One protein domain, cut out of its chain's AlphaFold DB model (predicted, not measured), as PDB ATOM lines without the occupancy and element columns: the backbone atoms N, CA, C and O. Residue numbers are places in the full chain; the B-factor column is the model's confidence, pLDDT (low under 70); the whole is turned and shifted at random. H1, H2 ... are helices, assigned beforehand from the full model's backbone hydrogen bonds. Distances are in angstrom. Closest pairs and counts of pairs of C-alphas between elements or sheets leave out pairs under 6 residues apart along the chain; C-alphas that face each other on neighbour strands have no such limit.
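AT A GLANCE: This is residues 65 to 103 and 110 to 146 of the 203 residues of an uncharacterized protein of Nelumbo nucifera (UniProt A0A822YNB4). One long helix, H4, runs through the middle, with H1 and H2 packed on its middle stretch; H1 and H2 make a V, joined by a tight link, with H1 crossing H4 steeply. Two short helices lie out at the far end: H5 turns off sharply just after H4, and H3 follows H2 without touching any helix. The printed part has 76 residues with five named helices, in the order H1, H2, H3, H4, H5, and no named strand; its class is all helix. It is only just compact, close to loose, with a radius of gyration of the C-alphas of 13.6 A, and it spans 36 by 28 by 17 A.

IN THESE COORDINATES: H1 is residues 66 to 74, 12.4 A long, beginning at C-alpha 66 at (-34.835, -40.760, -24.589). H2 is residues 77 to 88, 15.9 A long. H3 is residues 95 to 101, 10.6 A long. H4 is residues 115 to 133, 27.2 A long, from C-alpha 115 at (-48.146, -41.987, -36.998). H5 is residues 136 to 141, 8.7 A long, ending at C-alpha 141 at (-15.153, -42.601, -34.318).

HOW THE PARTS SIT: H1 and H2 are close but not clearly touching, the closest C-alphas being those of Leu 72 and Leu 80, 7.5 A apart; they run opposite ways at a steep tilt of 55 degrees. H1 touches residues 122 to 126 of H4 alone, with the C-alphas of Leu 72 and Ile 122 closest at 6.5 A; the two run opposite ways at a steep tilt of 52 degrees. H2 touches residues 122 to 129 of H4 alone, with the C-alphas of Glu 84 and Leu 125 closest at 6.7 A; the two run the same way at 36 degrees, only just a steep tilt. H2 and H3 are only just apart, closest 8.3 A, and H3 is apart from H4. H4 and H5 are close but not clearly touching, with the C-alphas of Phe 131 and Thr 139 closest at 7.0 A, at a steep tilt of 63 degrees. In H1, H2, H4 and H5 every O i to N i+4 pair is within hydrogen-bond range; in H3 it is 0 of 3, beside 1 of 4 O i to N i+3 pairs.

THE WHOLE: The C-alphas farthest apart are those of Glu 113 and Arg 137, 38.9 A, while those of Asp 65 and Ser 146, the first and last printed, are 6.4 A apart. Residues 104 to 109 are not printed, and C-alphas 103 and 110 across this cut are 19.3 A apart. The link H2 to H3 is short, and no link printed whole is long. Residues 91 to 97, of which 95 to 97 belong to H3, and residues 112 to 117, of which 115 to 117 belong to H4, stand free. The mean pLDDT of the printed part is 79.8, and residues 90 to 103 and 110 to 113 are under 70.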
ATOM      1  N   ASP A  65     -31.725 -41.052 -28.078       89.38
ATOM      2  CA  ASP A  65     -31.625 -40.503 -26.739       89.38
ATOM      3  C   ASP A  65     -33.026 -40.206 -26.177       89.38
ATOM      4  O   ASP A  65     -33.724 -39.361 -26.743       89.38
ATOM      5  N   PRO A  66     -33.468 -40.882 -25.097       90.75
ATOM      6  CA  PRO A  66     -34.835 -40.760 -24.589       90.75
ATOM      7  C   PRO A  66     -35.213 -39.332 -24.188       90.75
ATOM      8  O   PRO A  66     -36.358 -38.929 -24.382       90.75
ATOM      9  N   GLU A  67     -34.263 -38.553 -23.665       92.00
ATOM     10  CA  GLU A  67     -34.516 -37.166 -23.263       92.00
ATOM     11  C   GLU A  67     -34.852 -36.306 -24.485       92.00
ATOM     12  O   GLU A  67     -35.915 -35.695 -24.540       92.00
ATOM     13  N   LEU A  68     -34.009 -36.346 -25.520       93.12
ATOM     14  CA  LEU A  68     -34.261 -35.606 -26.754       93.12
ATOM     15  C   LEU A  68     -35.506 -36.110 -27.491       93.12
ATOM     16  O   LEU A  68     -36.256 -35.312 -28.053       93.12
ATOM     17  N   ARG A  69     -35.738 -37.427 -27.474       92.94
ATOM     18  CA  ARG A  69     -36.910 -38.042 -28.094       92.94
ATOM     19  C   ARG A  69     -38.206 -37.503 -27.493       92.94
ATOM     20  O   ARG A  69     -39.078 -37.085 -28.244       92.94
ATOM     21  N   SER A  70     -38.289 -37.436 -26.163       92.62
ATOM     22  CA  SER A  70     -39.467 -36.906 -25.467       92.62
ATOM     23  C   SER A  70     -39.765 -35.446 -25.827       92.62
ATOM     24  O   SER A  70     -40.916 -35.099 -26.075       92.62
ATOM     25  N   VAL A  71     -38.737 -34.599 -25.949       92.81
ATOM     26  CA  VAL A  71     -38.901 -33.183 -26.324       92.81
ATOM     27  C   VAL A  71     -39.422 -33.037 -27.755       92.81
ATOM     28  O   VAL A  71     -40.305 -32.221 -28.010       92.81
ATOM     29  N   LEU A  72     -38.906 -33.837 -28.693       92.94
ATOM     30  CA  LEU A  72     -39.354 -33.802 -30.088       92.94
ATOM     31  C   LEU A  72     -40.765 -34.376 -30.264       92.94
ATOM     32  O   LEU A  72     -41.527 -33.877 -31.086       92.94
ATOM     33  N   GLU A  73     -41.138 -35.394 -29.490       93.00
ATOM     34  CA  GLU A  73     -42.484 -35.969 -29.541       93.00
ATOM     35  C   GLU A  73     -43.557 -34.986 -29.055       93.00
ATOM     36  O   GLU A  73     -44.651 -34.972 -29.624       93.00
ATOM     37  N   LEU A  74     -43.228 -34.140 -28.069       93.44
ATOM     38  CA  LEU A  74     -44.102 -33.086 -27.542       93.44
ATOM     39  C   LEU A  74     -44.293 -31.897 -28.498       93.44
ATOM     40  O   LEU A  74     -45.245 -31.136 -28.325       93.44
ATOM     41  N   ALA A  75     -43.408 -31.721 -29.481       92.69
ATOM     42  CA  ALA A  75     -43.483 -30.614 -30.426       92.69
ATOM     43  C   ALA A  75     -44.618 -30.801 -31.448       92.69
ATOM     44  O   ALA A  75     -44.925 -31.912 -31.895       92.69
ATOM     45  N   THR A  76     -45.227 -29.689 -31.857       91.81
ATOM     46  CA  THR A  76     -46.222 -29.665 -32.936       91.81
ATOM     47  C   THR A  76     -45.566 -29.887 -34.299       91.81
ATOM     48  O   THR A  76     -44.395 -29.564 -34.500       91.81
ATOM     49  N   ASP A  77     -46.324 -30.378 -35.279       89.38
ATOM     50  CA  ASP A  77     -45.780 -30.652 -36.617       89.38
ATOM     51  C   ASP A  77     -45.204 -29.383 -37.271       89.38
ATOM     52  O   ASP A  77     -44.146 -29.425 -37.897       89.38
ATOM     53  N   SER A  78     -45.830 -28.220 -37.046       89.38
ATOM     54  CA  SER A  78     -45.304 -26.923 -37.491       89.38
ATOM     55  C   SER A  78     -43.933 -26.586 -36.898       89.38
ATOM     56  O   SER A  78     -43.076 -26.062 -37.611       89.38
ATOM     57  N   GLU A  79     -43.712 -26.892 -35.617       91.69
ATOM     58  CA  GLU A  79     -42.423 -26.672 -34.949       91.69
ATOM     59  C   GLU A  79     -41.370 -27.666 -35.453       91.69
ATOM     60  O   GLU A  79     -40.224 -27.285 -35.690       91.69
ATOM     61  N   LEU A  80     -41.758 -28.921 -35.700       91.38
ATOM     62  CA  LEU A  80     -40.866 -29.930 -36.273       91.38
ATOM     63  C   LEU A  80     -40.412 -29.549 -37.696       91.38
ATOM     64  O   LEU A  80     -39.222 -29.658 -38.000       91.38
ATOM     65  N   TYR A  81     -41.302 -29.019 -38.544       87.38
ATOM     66  CA  TYR A  81     -40.921 -28.470 -39.855       87.38
ATOM     67  C   TYR A  81     -40.008 -27.244 -39.744       87.38
ATOM     68  O   TYR A  81     -39.117 -27.037 -40.572       87.38
ATOM     69  N   GLU A  82     -40.193 -26.403 -38.726       87.75
ATOM     70  CA  GLU A  82     -39.276 -25.290 -38.488       87.75
ATOM     71  C   GLU A  82     -37.876 -25.790 -38.099       87.75
ATOM     72  O   GLU A  82     -36.877 -25.314 -38.650       87.75
ATOM     73  N   LEU A  83     -37.788 -26.796 -37.224       88.44
ATOM     74  CA  LEU A  83     -36.522 -27.438 -36.864       88.44
ATOM     75  C   LEU A  83     -35.846 -28.089 -38.071       88.44
ATOM     76  O   LEU A  83     -34.635 -27.939 -38.251       88.44
ATOM     77  N   GLU A  84     -36.610 -28.761 -38.926       86.50
ATOM     78  CA  GLU A  84     -36.118 -29.337 -40.176       86.50
ATOM     79  C   GLU A  84     -35.512 -28.260 -41.081       86.50
ATOM     80  O   GLU A  84     -34.343 -28.357 -41.475       86.50
ATOM     81  N   ARG A  85     -36.221 -27.148 -41.287       82.19
ATOM     82  CA  ARG A  85     -35.701 -25.986 -42.022       82.19
ATOM     83  C   ARG A  85     -34.442 -25.390 -41.392       82.19
ATOM     84  O   ARG A  85     -33.557 -24.942 -42.122       82.19
ATOM     85  N   ILE A  86     -34.303 -25.376 -40.069       83.50
ATOM     86  CA  ILE A  86     -33.090 -24.870 -39.402       83.50
ATOM     87  C   ILE A  86     -31.911 -25.842 -39.596       83.50
ATOM     88  O   ILE A  86     -30.801 -25.433 -39.973       83.50
ATOM     89  N   LEU A  87     -32.141 -27.134 -39.362       82.44
ATOM     90  CA  LEU A  87     -31.113 -28.177 -39.389       82.44
ATOM     91  C   LEU A  87     -30.649 -28.485 -40.820       82.44
ATOM     92  O   LEU A  87     -29.437 -28.542 -41.083       82.44
ATOM     93  N   PHE A  88     -31.584 -28.611 -41.760       77.19
ATOM     94  CA  PHE A  88     -31.345 -29.008 -43.150       77.19
ATOM     95  C   PHE A  88     -31.367 -27.845 -44.138       77.19
ATOM     96  O   PHE A  88     -30.667 -27.900 -45.149       77.19
ATOM     97  N   GLY A  89     -32.068 -26.755 -43.828       72.06
ATOM     98  CA  GLY A  89     -32.145 -25.610 -44.728       72.06
ATOM     99  C   GLY A  89     -30.805 -24.886 -44.927       72.06
ATOM    100  O   GLY A  89     -29.835 -25.099 -44.178       72.06
ATOM    101  N   PRO A  90     -30.726 -24.014 -45.948       63.34
ATOM    102  CA  PRO A  90     -29.554 -23.200 -46.257       63.34
ATOM    103  C   PRO A  90     -29.332 -22.165 -45.143       63.34
ATOM    104  O   PRO A  90     -29.805 -21.037 -45.202       63.34
ATOM    105  N   SER A  91     -28.644 -22.577 -44.080       54.50
ATOM    106  CA  SER A  91     -28.477 -21.797 -42.850       54.50
ATOM    107  C   SER A  91     -27.016 -21.391 -42.606       54.50
ATOM    108  O   SER A  91     -26.074 -22.118 -42.940       54.50
ATOM    109  N   TYR A  92     -26.853 -20.217 -41.984       52.56
ATOM    110  CA  TYR A  92     -25.631 -19.422 -41.785       52.56
ATOM    111  C   TYR A  92     -24.501 -20.092 -40.987       52.56
ATOM    112  O   TYR A  92     -23.377 -19.594 -40.989       52.56
ATOM    113  N   PHE A  93     -24.758 -21.222 -40.324       52.34
ATOM    114  CA  PHE A  93     -23.759 -21.928 -39.510       52.34
ATOM    115  C   PHE A  93     -22.748 -22.753 -40.320       52.34
ATOM    116  O   PHE A  93     -21.753 -23.211 -39.764       52.34
ATOM    117  N   SER A  94     -22.960 -22.926 -41.631       53.53
ATOM    118  CA  SER A  94     -21.929 -23.421 -42.552       53.53
ATOM    119  C   SER A  94     -22.348 -23.236 -44.024       53.53
ATOM    120  O   SER A  94     -22.902 -24.163 -44.630       53.53
ATOM    121  N   PRO A  95     -22.008 -22.097 -44.649       54.72
ATOM    122  CA  PRO A  95     -22.262 -21.863 -46.074       54.72
ATOM    123  C   PRO A  95     -21.562 -22.871 -47.004       54.72
ATOM    124  O   PRO A  95     -22.101 -23.221 -48.048       54.72
ATOM    125  N   LEU A  96     -20.377 -23.374 -46.623       51.94
ATOM    126  CA  LEU A  96     -19.551 -24.234 -47.488       51.94
ATOM    127  C   LEU A  96     -19.888 -25.728 -47.401       51.94
ATOM    128  O   LEU A  96     -19.854 -26.414 -48.414       51.94
ATOM    129  N   LEU A  97     -20.228 -26.256 -46.220       53.38
ATOM    130  CA  LEU A  97     -20.587 -27.678 -46.100       53.38
ATOM    131  C   LEU A  97     -22.011 -27.956 -46.594       53.38
ATOM    132  O   LEU A  97     -22.278 -29.057 -47.063       53.38
ATOM    133  N   LYS A  98     -22.909 -26.963 -46.519       56.06
ATOM    134  CA  LYS A  98     -24.291 -27.115 -46.989       56.06
ATOM    135  C   LYS A  98     -24.414 -26.963 -48.510       56.06
ATOM    136  O   LYS A  98     -25.292 -27.587 -49.087       56.06
ATOM    137  N   SER A  99     -23.524 -26.219 -49.176       52.34
ATOM    138  CA  SER A  99     -23.564 -26.038 -50.640       52.34
ATOM    139  C   SER A  99     -23.140 -27.278 -51.436       52.34
ATOM    140  O   SER A  99     -23.577 -27.465 -52.568       52.34
ATOM    141  N   ILE A 100     -22.323 -28.159 -50.845       53.56
ATOM    142  CA  ILE A 100     -21.938 -29.442 -51.462       53.56
ATOM    143  C   ILE A 100     -23.109 -30.437 -51.405       53.56
ATOM    144  O   ILE A 100     -23.251 -31.276 -52.291       53.56
ATOM    145  N   THR A 101     -23.970 -30.322 -50.388       52.97
ATOM    146  CA  THR A 101     -25.145 -31.186 -50.205       52.97
ATOM    147  C   THR A 101     -26.426 -30.614 -50.819       52.97
ATOM    148  O   THR A 101     -27.341 -31.379 -51.091       52.97
ATOM    149  N   SER A 102     -26.506 -29.303 -51.091       50.06
ATOM    150  CA  SER A 102     -27.737 -28.611 -51.528       50.06
ATOM    151  C   SER A 102     -28.142 -28.837 -52.992       50.06
ATOM    152  O   SER A 102     -28.879 -28.022 -53.542       50.06
ATOM    153  N   ARG A 103     -27.617 -29.866 -53.670       47.47
ATOM    154  CA  ARG A 103     -27.909 -30.113 -55.096       47.47
ATOM    155  C   ARG A 103     -28.981 -31.179 -55.340       47.47
ATOM    156  O   ARG A 103     -29.335 -31.403 -56.490       47.47
ATOM    157  N   MET A 110     -42.953 -34.802 -46.176       56.16
ATOM    158  CA  MET A 110     -44.222 -34.383 -45.619       56.16
ATOM    159  C   MET A 110     -44.558 -35.444 -44.582       56.16
ATOM    160  O   MET A 110     -44.684 -36.612 -44.933       56.16
ATOM    161  N   ILE A 111     -44.637 -35.044 -43.317       60.06
ATOM    162  CA  ILE A 111     -45.303 -35.818 -42.276       60.06
ATOM    163  C   ILE A 111     -46.704 -36.093 -42.834       60.06
ATOM    164  O   ILE A 111     -47.512 -35.164 -42.930       60.06
ATOM    165  N   GLY A 112     -46.966 -37.309 -43.313       55.53
ATOM    166  CA  GLY A 112     -48.325 -37.716 -43.625       55.53
ATOM    167  C   GLY A 112     -49.135 -37.826 -42.342       55.53
ATOM    168  O   GLY A 112     -48.614 -37.748 -41.230       55.53
ATOM    169  N   GLU A 113     -50.442 -38.014 -42.484       61.47
ATOM    170  CA  GLU A 113     -51.342 -38.201 -41.335       61.47
ATOM    171  C   GLU A 113     -51.049 -39.504 -40.554       61.47
ATOM    172  O   GLU A 113     -51.620 -39.733 -39.486       61.47
ATOM    173  N   ASP A 114     -50.134 -40.340 -41.055       73.88
ATOM    174  CA  ASP A 114     -49.744 -41.613 -40.468       73.88
ATOM    175  C   ASP A 114     -48.701 -41.444 -39.349       73.88
ATOM    176  O   ASP A 114     -47.630 -40.854 -39.504       73.88
ATOM    177  N   ASN A 115     -48.991 -42.052 -38.195       77.25
ATOM    178  CA  ASN A 115     -48.146 -41.987 -36.998       77.25
ATOM    179  C   ASN A 115     -46.726 -42.559 -37.207       77.25
ATOM    180  O   ASN A 115     -45.788 -42.145 -36.529       77.25
ATOM    181  N   GLU A 116     -46.560 -43.508 -38.132       82.38
ATOM    182  CA  GLU A 116     -45.254 -44.101 -38.458       82.38
ATOM    183  C   GLU A 116     -44.345 -43.094 -39.178       82.38
ATOM    184  O   GLU A 116     -43.187 -42.929 -38.798       82.38
ATOM    185  N   GLU A 117     -44.887 -42.335 -40.135       82.25
ATOM    186  CA  GLU A 117     -44.127 -41.324 -40.881       82.25
ATOM    187  C   GLU A 117     -43.655 -40.186 -39.967       82.25
ATOM    188  O   GLU A 117     -42.523 -39.705 -40.086       82.25
ATOM    189  N   ARG A 118     -44.487 -39.797 -38.989       87.19
ATOM    190  CA  ARG A 118     -44.096 -38.823 -37.961       87.19
ATOM    191  C   ARG A 118     -42.932 -39.331 -37.112       87.19
ATOM    192  O   ARG A 118     -42.013 -38.563 -36.824       87.19
ATOM    193  N   GLN A 119     -42.941 -40.605 -36.717       88.69
ATOM    194  CA  GLN A 119     -41.858 -41.160 -35.905       88.69
ATOM    195  C   GLN A 119     -40.543 -41.210 -36.687       88.69
ATOM    196  O   GLN A 119     -39.515 -40.783 -36.156       88.69
ATOM    197  N   ASP A 120     -40.581 -41.632 -37.952       87.44
ATOM    198  CA  ASP A 120     -39.419 -41.638 -38.848       87.44
ATOM    199  C   ASP A 120     -38.839 -40.224 -39.032       87.44
ATOM    200  O   ASP A 120     -37.618 -40.025 -39.034       87.44
ATOM    201  N   PHE A 121     -39.704 -39.209 -39.117       89.19
ATOM    202  CA  PHE A 121     -39.283 -37.812 -39.186       89.19
ATOM    203  C   PHE A 121     -38.575 -37.347 -37.905       89.19
ATOM    204  O   PHE A 121     -37.522 -36.704 -37.964       89.19
ATOM    205  N   ILE A 122     -39.098 -37.722 -36.736       91.69
ATOM    206  CA  ILE A 122     -38.457 -37.437 -35.446       91.69
ATOM    207  C   ILE A 122     -37.105 -38.157 -35.347       91.69
ATOM    208  O   ILE A 122     -36.122 -37.550 -34.916       91.69
ATOM    209  N   GLU A 123     -37.009 -39.412 -35.798       90.62
ATOM    210  CA  GLU A 123     -35.739 -40.147 -35.863       90.62
ATOM    211  C   GLU A 123     -34.708 -39.427 -36.733       90.62
ATOM    212  O   GLU A 123     -33.543 -39.282 -36.342       90.62
ATOM    213  N   LEU A 124     -35.137 -38.920 -37.889       89.25
ATOM    214  CA  LEU A 124     -34.290 -38.152 -38.789       89.25
ATOM    215  C   LEU A 124     -33.786 -36.864 -38.126       89.25
ATOM    216  O   LEU A 124     -32.576 -36.602 -38.150       89.25
ATOM    217  N   LEU A 125     -34.677 -36.082 -37.511       90.62
ATOM    218  CA  LEU A 125     -34.324 -34.843 -36.812       90.62
ATOM    219  C   LEU A 125     -33.346 -35.106 -35.671       90.62
ATOM    220  O   LEU A 125     -32.297 -34.457 -35.590       90.62
ATOM    221  N   GLU A 126     -33.634 -36.108 -34.843       91.62
ATOM    222  CA  GLU A 126     -32.768 -36.503 -33.741       91.62
ATOM    223  C   GLU A 126     -31.387 -36.918 -34.265       91.62
ATOM    224  O   GLU A 126     -30.347 -36.447 -33.784       91.62
ATOM    225  N   SER A 127     -31.349 -37.772 -35.299       88.44
ATOM    226  CA  SER A 127     -30.117 -38.242 -35.945       88.44
ATOM    227  C   SER A 127     -29.232 -37.069 -36.368       88.44
ATOM    228  O   SER A 127     -28.034 -37.042 -36.060       88.44
ATOM    229  N   ARG A 128     -29.838 -36.054 -36.989       87.88
ATOM    230  CA  ARG A 128     -29.141 -34.887 -37.512       87.88
ATOM    231  C   ARG A 128     -28.679 -33.949 -36.411       87.88
ATOM    232  O   ARG A 128     -27.548 -33.466 -36.483       87.88
ATOM    233  N   PHE A 129     -29.514 -33.718 -35.402       90.62
ATOM    234  CA  PHE A 129     -29.199 -32.845 -34.278       90.62
ATOM    235  C   PHE A 129     -27.925 -33.306 -33.557       90.62
ATOM    236  O   PHE A 129     -26.942 -32.566 -33.494       90.62
ATOM    237  N   LEU A 130     -27.881 -34.562 -33.100       89.75
ATOM    238  CA  LEU A 130     -26.717 -35.066 -32.361       89.75
ATOM    239  C   LEU A 130     -25.489 -35.274 -33.262       89.75
ATOM    240  O   LEU A 130     -24.362 -35.209 -32.777       89.75
ATOM    241  N   PHE A 131     -25.670 -35.477 -34.575       87.00
ATOM    242  CA  PHE A 131     -24.551 -35.471 -35.524       87.00
ATOM    243  C   PHE A 131     -23.877 -34.096 -35.598       87.00
ATOM    244  O   PHE A 131     -22.652 -34.016 -35.604       87.00
ATOM    245  N   LEU A 132     -24.664 -33.017 -35.648       86.06
ATOM    246  CA  LEU A 132     -24.134 -31.652 -35.671       86.06
ATOM    247  C   LEU A 132     -23.522 -31.246 -34.330       86.06
ATOM    248  O   LEU A 132     -22.567 -30.473 -34.303       86.06
ATOM    249  N   ALA A 133     -24.057 -31.771 -33.231       88.75
ATOM    250  CA  ALA A 133     -23.525 -31.524 -31.899       88.75
ATOM    251  C   ALA A 133     -22.243 -32.319 -31.595       88.75
ATOM    252  O   ALA A 133     -21.521 -31.990 -30.654       88.75
ATOM    253  N   ALA A 134     -21.949 -33.367 -32.369       88.88
ATOM    254  CA  ALA A 134     -20.755 -34.174 -32.186       88.88
ATOM    255  C   ALA A 134     -19.490 -33.435 -32.647       88.88
ATOM    256  O   ALA A 134     -19.421 -32.861 -33.735       88.88
ATOM    257  N   ASP A 135     -18.434 -33.531 -31.841       86.50
ATOM    258  CA  ASP A 135     -17.099 -33.105 -32.256       86.50
ATOM    259  C   ASP A 135     -16.618 -33.932 -33.459       86.50
ATOM    260  O   ASP A 135     -16.854 -35.138 -33.529       86.50
ATOM    261  N   ALA A 136     -15.828 -33.336 -34.360       85.69
ATOM    262  CA  ALA A 136     -15.325 -34.021 -35.560       85.69
ATOM    263  C   ALA A 136     -14.641 -35.369 -35.254       85.69
ATOM    264  O   ALA A 136     -14.802 -36.349 -35.981       85.69
ATOM    265  N   ARG A 137     -13.905 -35.448 -34.138       86.19
ATOM    266  CA  ARG A 137     -13.274 -36.693 -33.677       86.19
ATOM    267  C   ARG A 137     -14.301 -37.750 -33.270       86.19
ATOM    268  O   ARG A 137     -14.078 -38.930 -33.536       86.19
ATOM    269  N   SER A 138     -15.376 -37.342 -32.608       84.62
ATOM    270  CA  SER A 138     -16.476 -38.215 -32.201       84.62
ATOM    271  C   SER A 138     -17.221 -38.750 -33.415       84.62
ATOM    272  O   SER A 138     -17.387 -39.963 -33.534       84.62
ATOM    273  N   THR A 139     -17.514 -37.877 -34.381       85.31
ATOM    274  CA  THR A 139     -18.131 -38.239 -35.661       85.31
ATOM    275  C   THR A 139     -17.299 -39.271 -36.424       85.31
ATOM    276  O   THR A 139     -17.828 -40.292 -36.851       85.31
ATOM    277  N   LEU A 140     -15.979 -39.071 -36.531       85.44
ATOM    278  CA  LEU A 140     -15.079 -40.027 -37.196       85.44
ATOM    279  C   LEU A 140     -14.969 -41.372 -36.464       85.44
ATOM    280  O   LEU A 140     -14.677 -42.389 -37.087       85.44
ATOM    281  N   ARG A 141     -15.173 -41.384 -35.143       86.75
ATOM    282  CA  ARG A 141     -15.153 -42.601 -34.318       86.75
ATOM    283  C   ARG A 141     -16.508 -43.302 -34.236       86.75
ATOM    284  O   ARG A 141     -16.579 -44.362 -33.623       86.75
ATOM    285  N   GLY A 142     -17.561 -42.724 -34.815       83.44
ATOM    286  CA  GLY A 142     -18.927 -43.226 -34.676       83.44
ATOM    287  C   GLY A 142     -19.490 -43.084 -33.258       83.44
ATOM    288  O   GLY A 142     -20.431 -43.789 -32.911       83.44
ATOM    289  N   TRP A 143     -18.914 -42.209 -32.426       85.25
ATOM    290  CA  TRP A 143     -19.464 -41.897 -31.108       85.25
ATOM    291  C   TRP A 143     -20.478 -40.763 -31.223       85.25
ATOM    292  O   TRP A 143     -20.218 -39.755 -31.885       85.25
ATOM    293  N   ARG A 144     -21.614 -40.927 -30.547       84.62
ATOM    294  CA  ARG A 144     -22.725 -39.981 -30.549       84.62
ATOM    295  C   ARG A 144     -22.907 -39.438 -29.125       84.62
ATOM    296  O   ARG A 144     -23.020 -40.253 -28.210       84.62
ATOM    297  N   PRO A 145     -22.870 -38.110 -28.920       91.31
ATOM    298  CA  PRO A 145     -23.085 -37.529 -27.598       91.31
ATOM    299  C   PRO A 145     -24.535 -37.722 -27.149       91.31
ATOM    300  O   PRO A 145     -25.430 -37.767 -27.994       91.31
ATOM    301  N   SER A 146     -24.760 -37.789 -25.834       92.12
ATOM    302  CA  SER A 146     -26.109 -37.642 -25.273       92.12
ATOM    303  C   SER A 146     -26.546 -36.177 -25.328       92.12
ATOM    304  O   SER A 146     -25.709 -35.270 -25.313       92.12
TER     305      SER A 146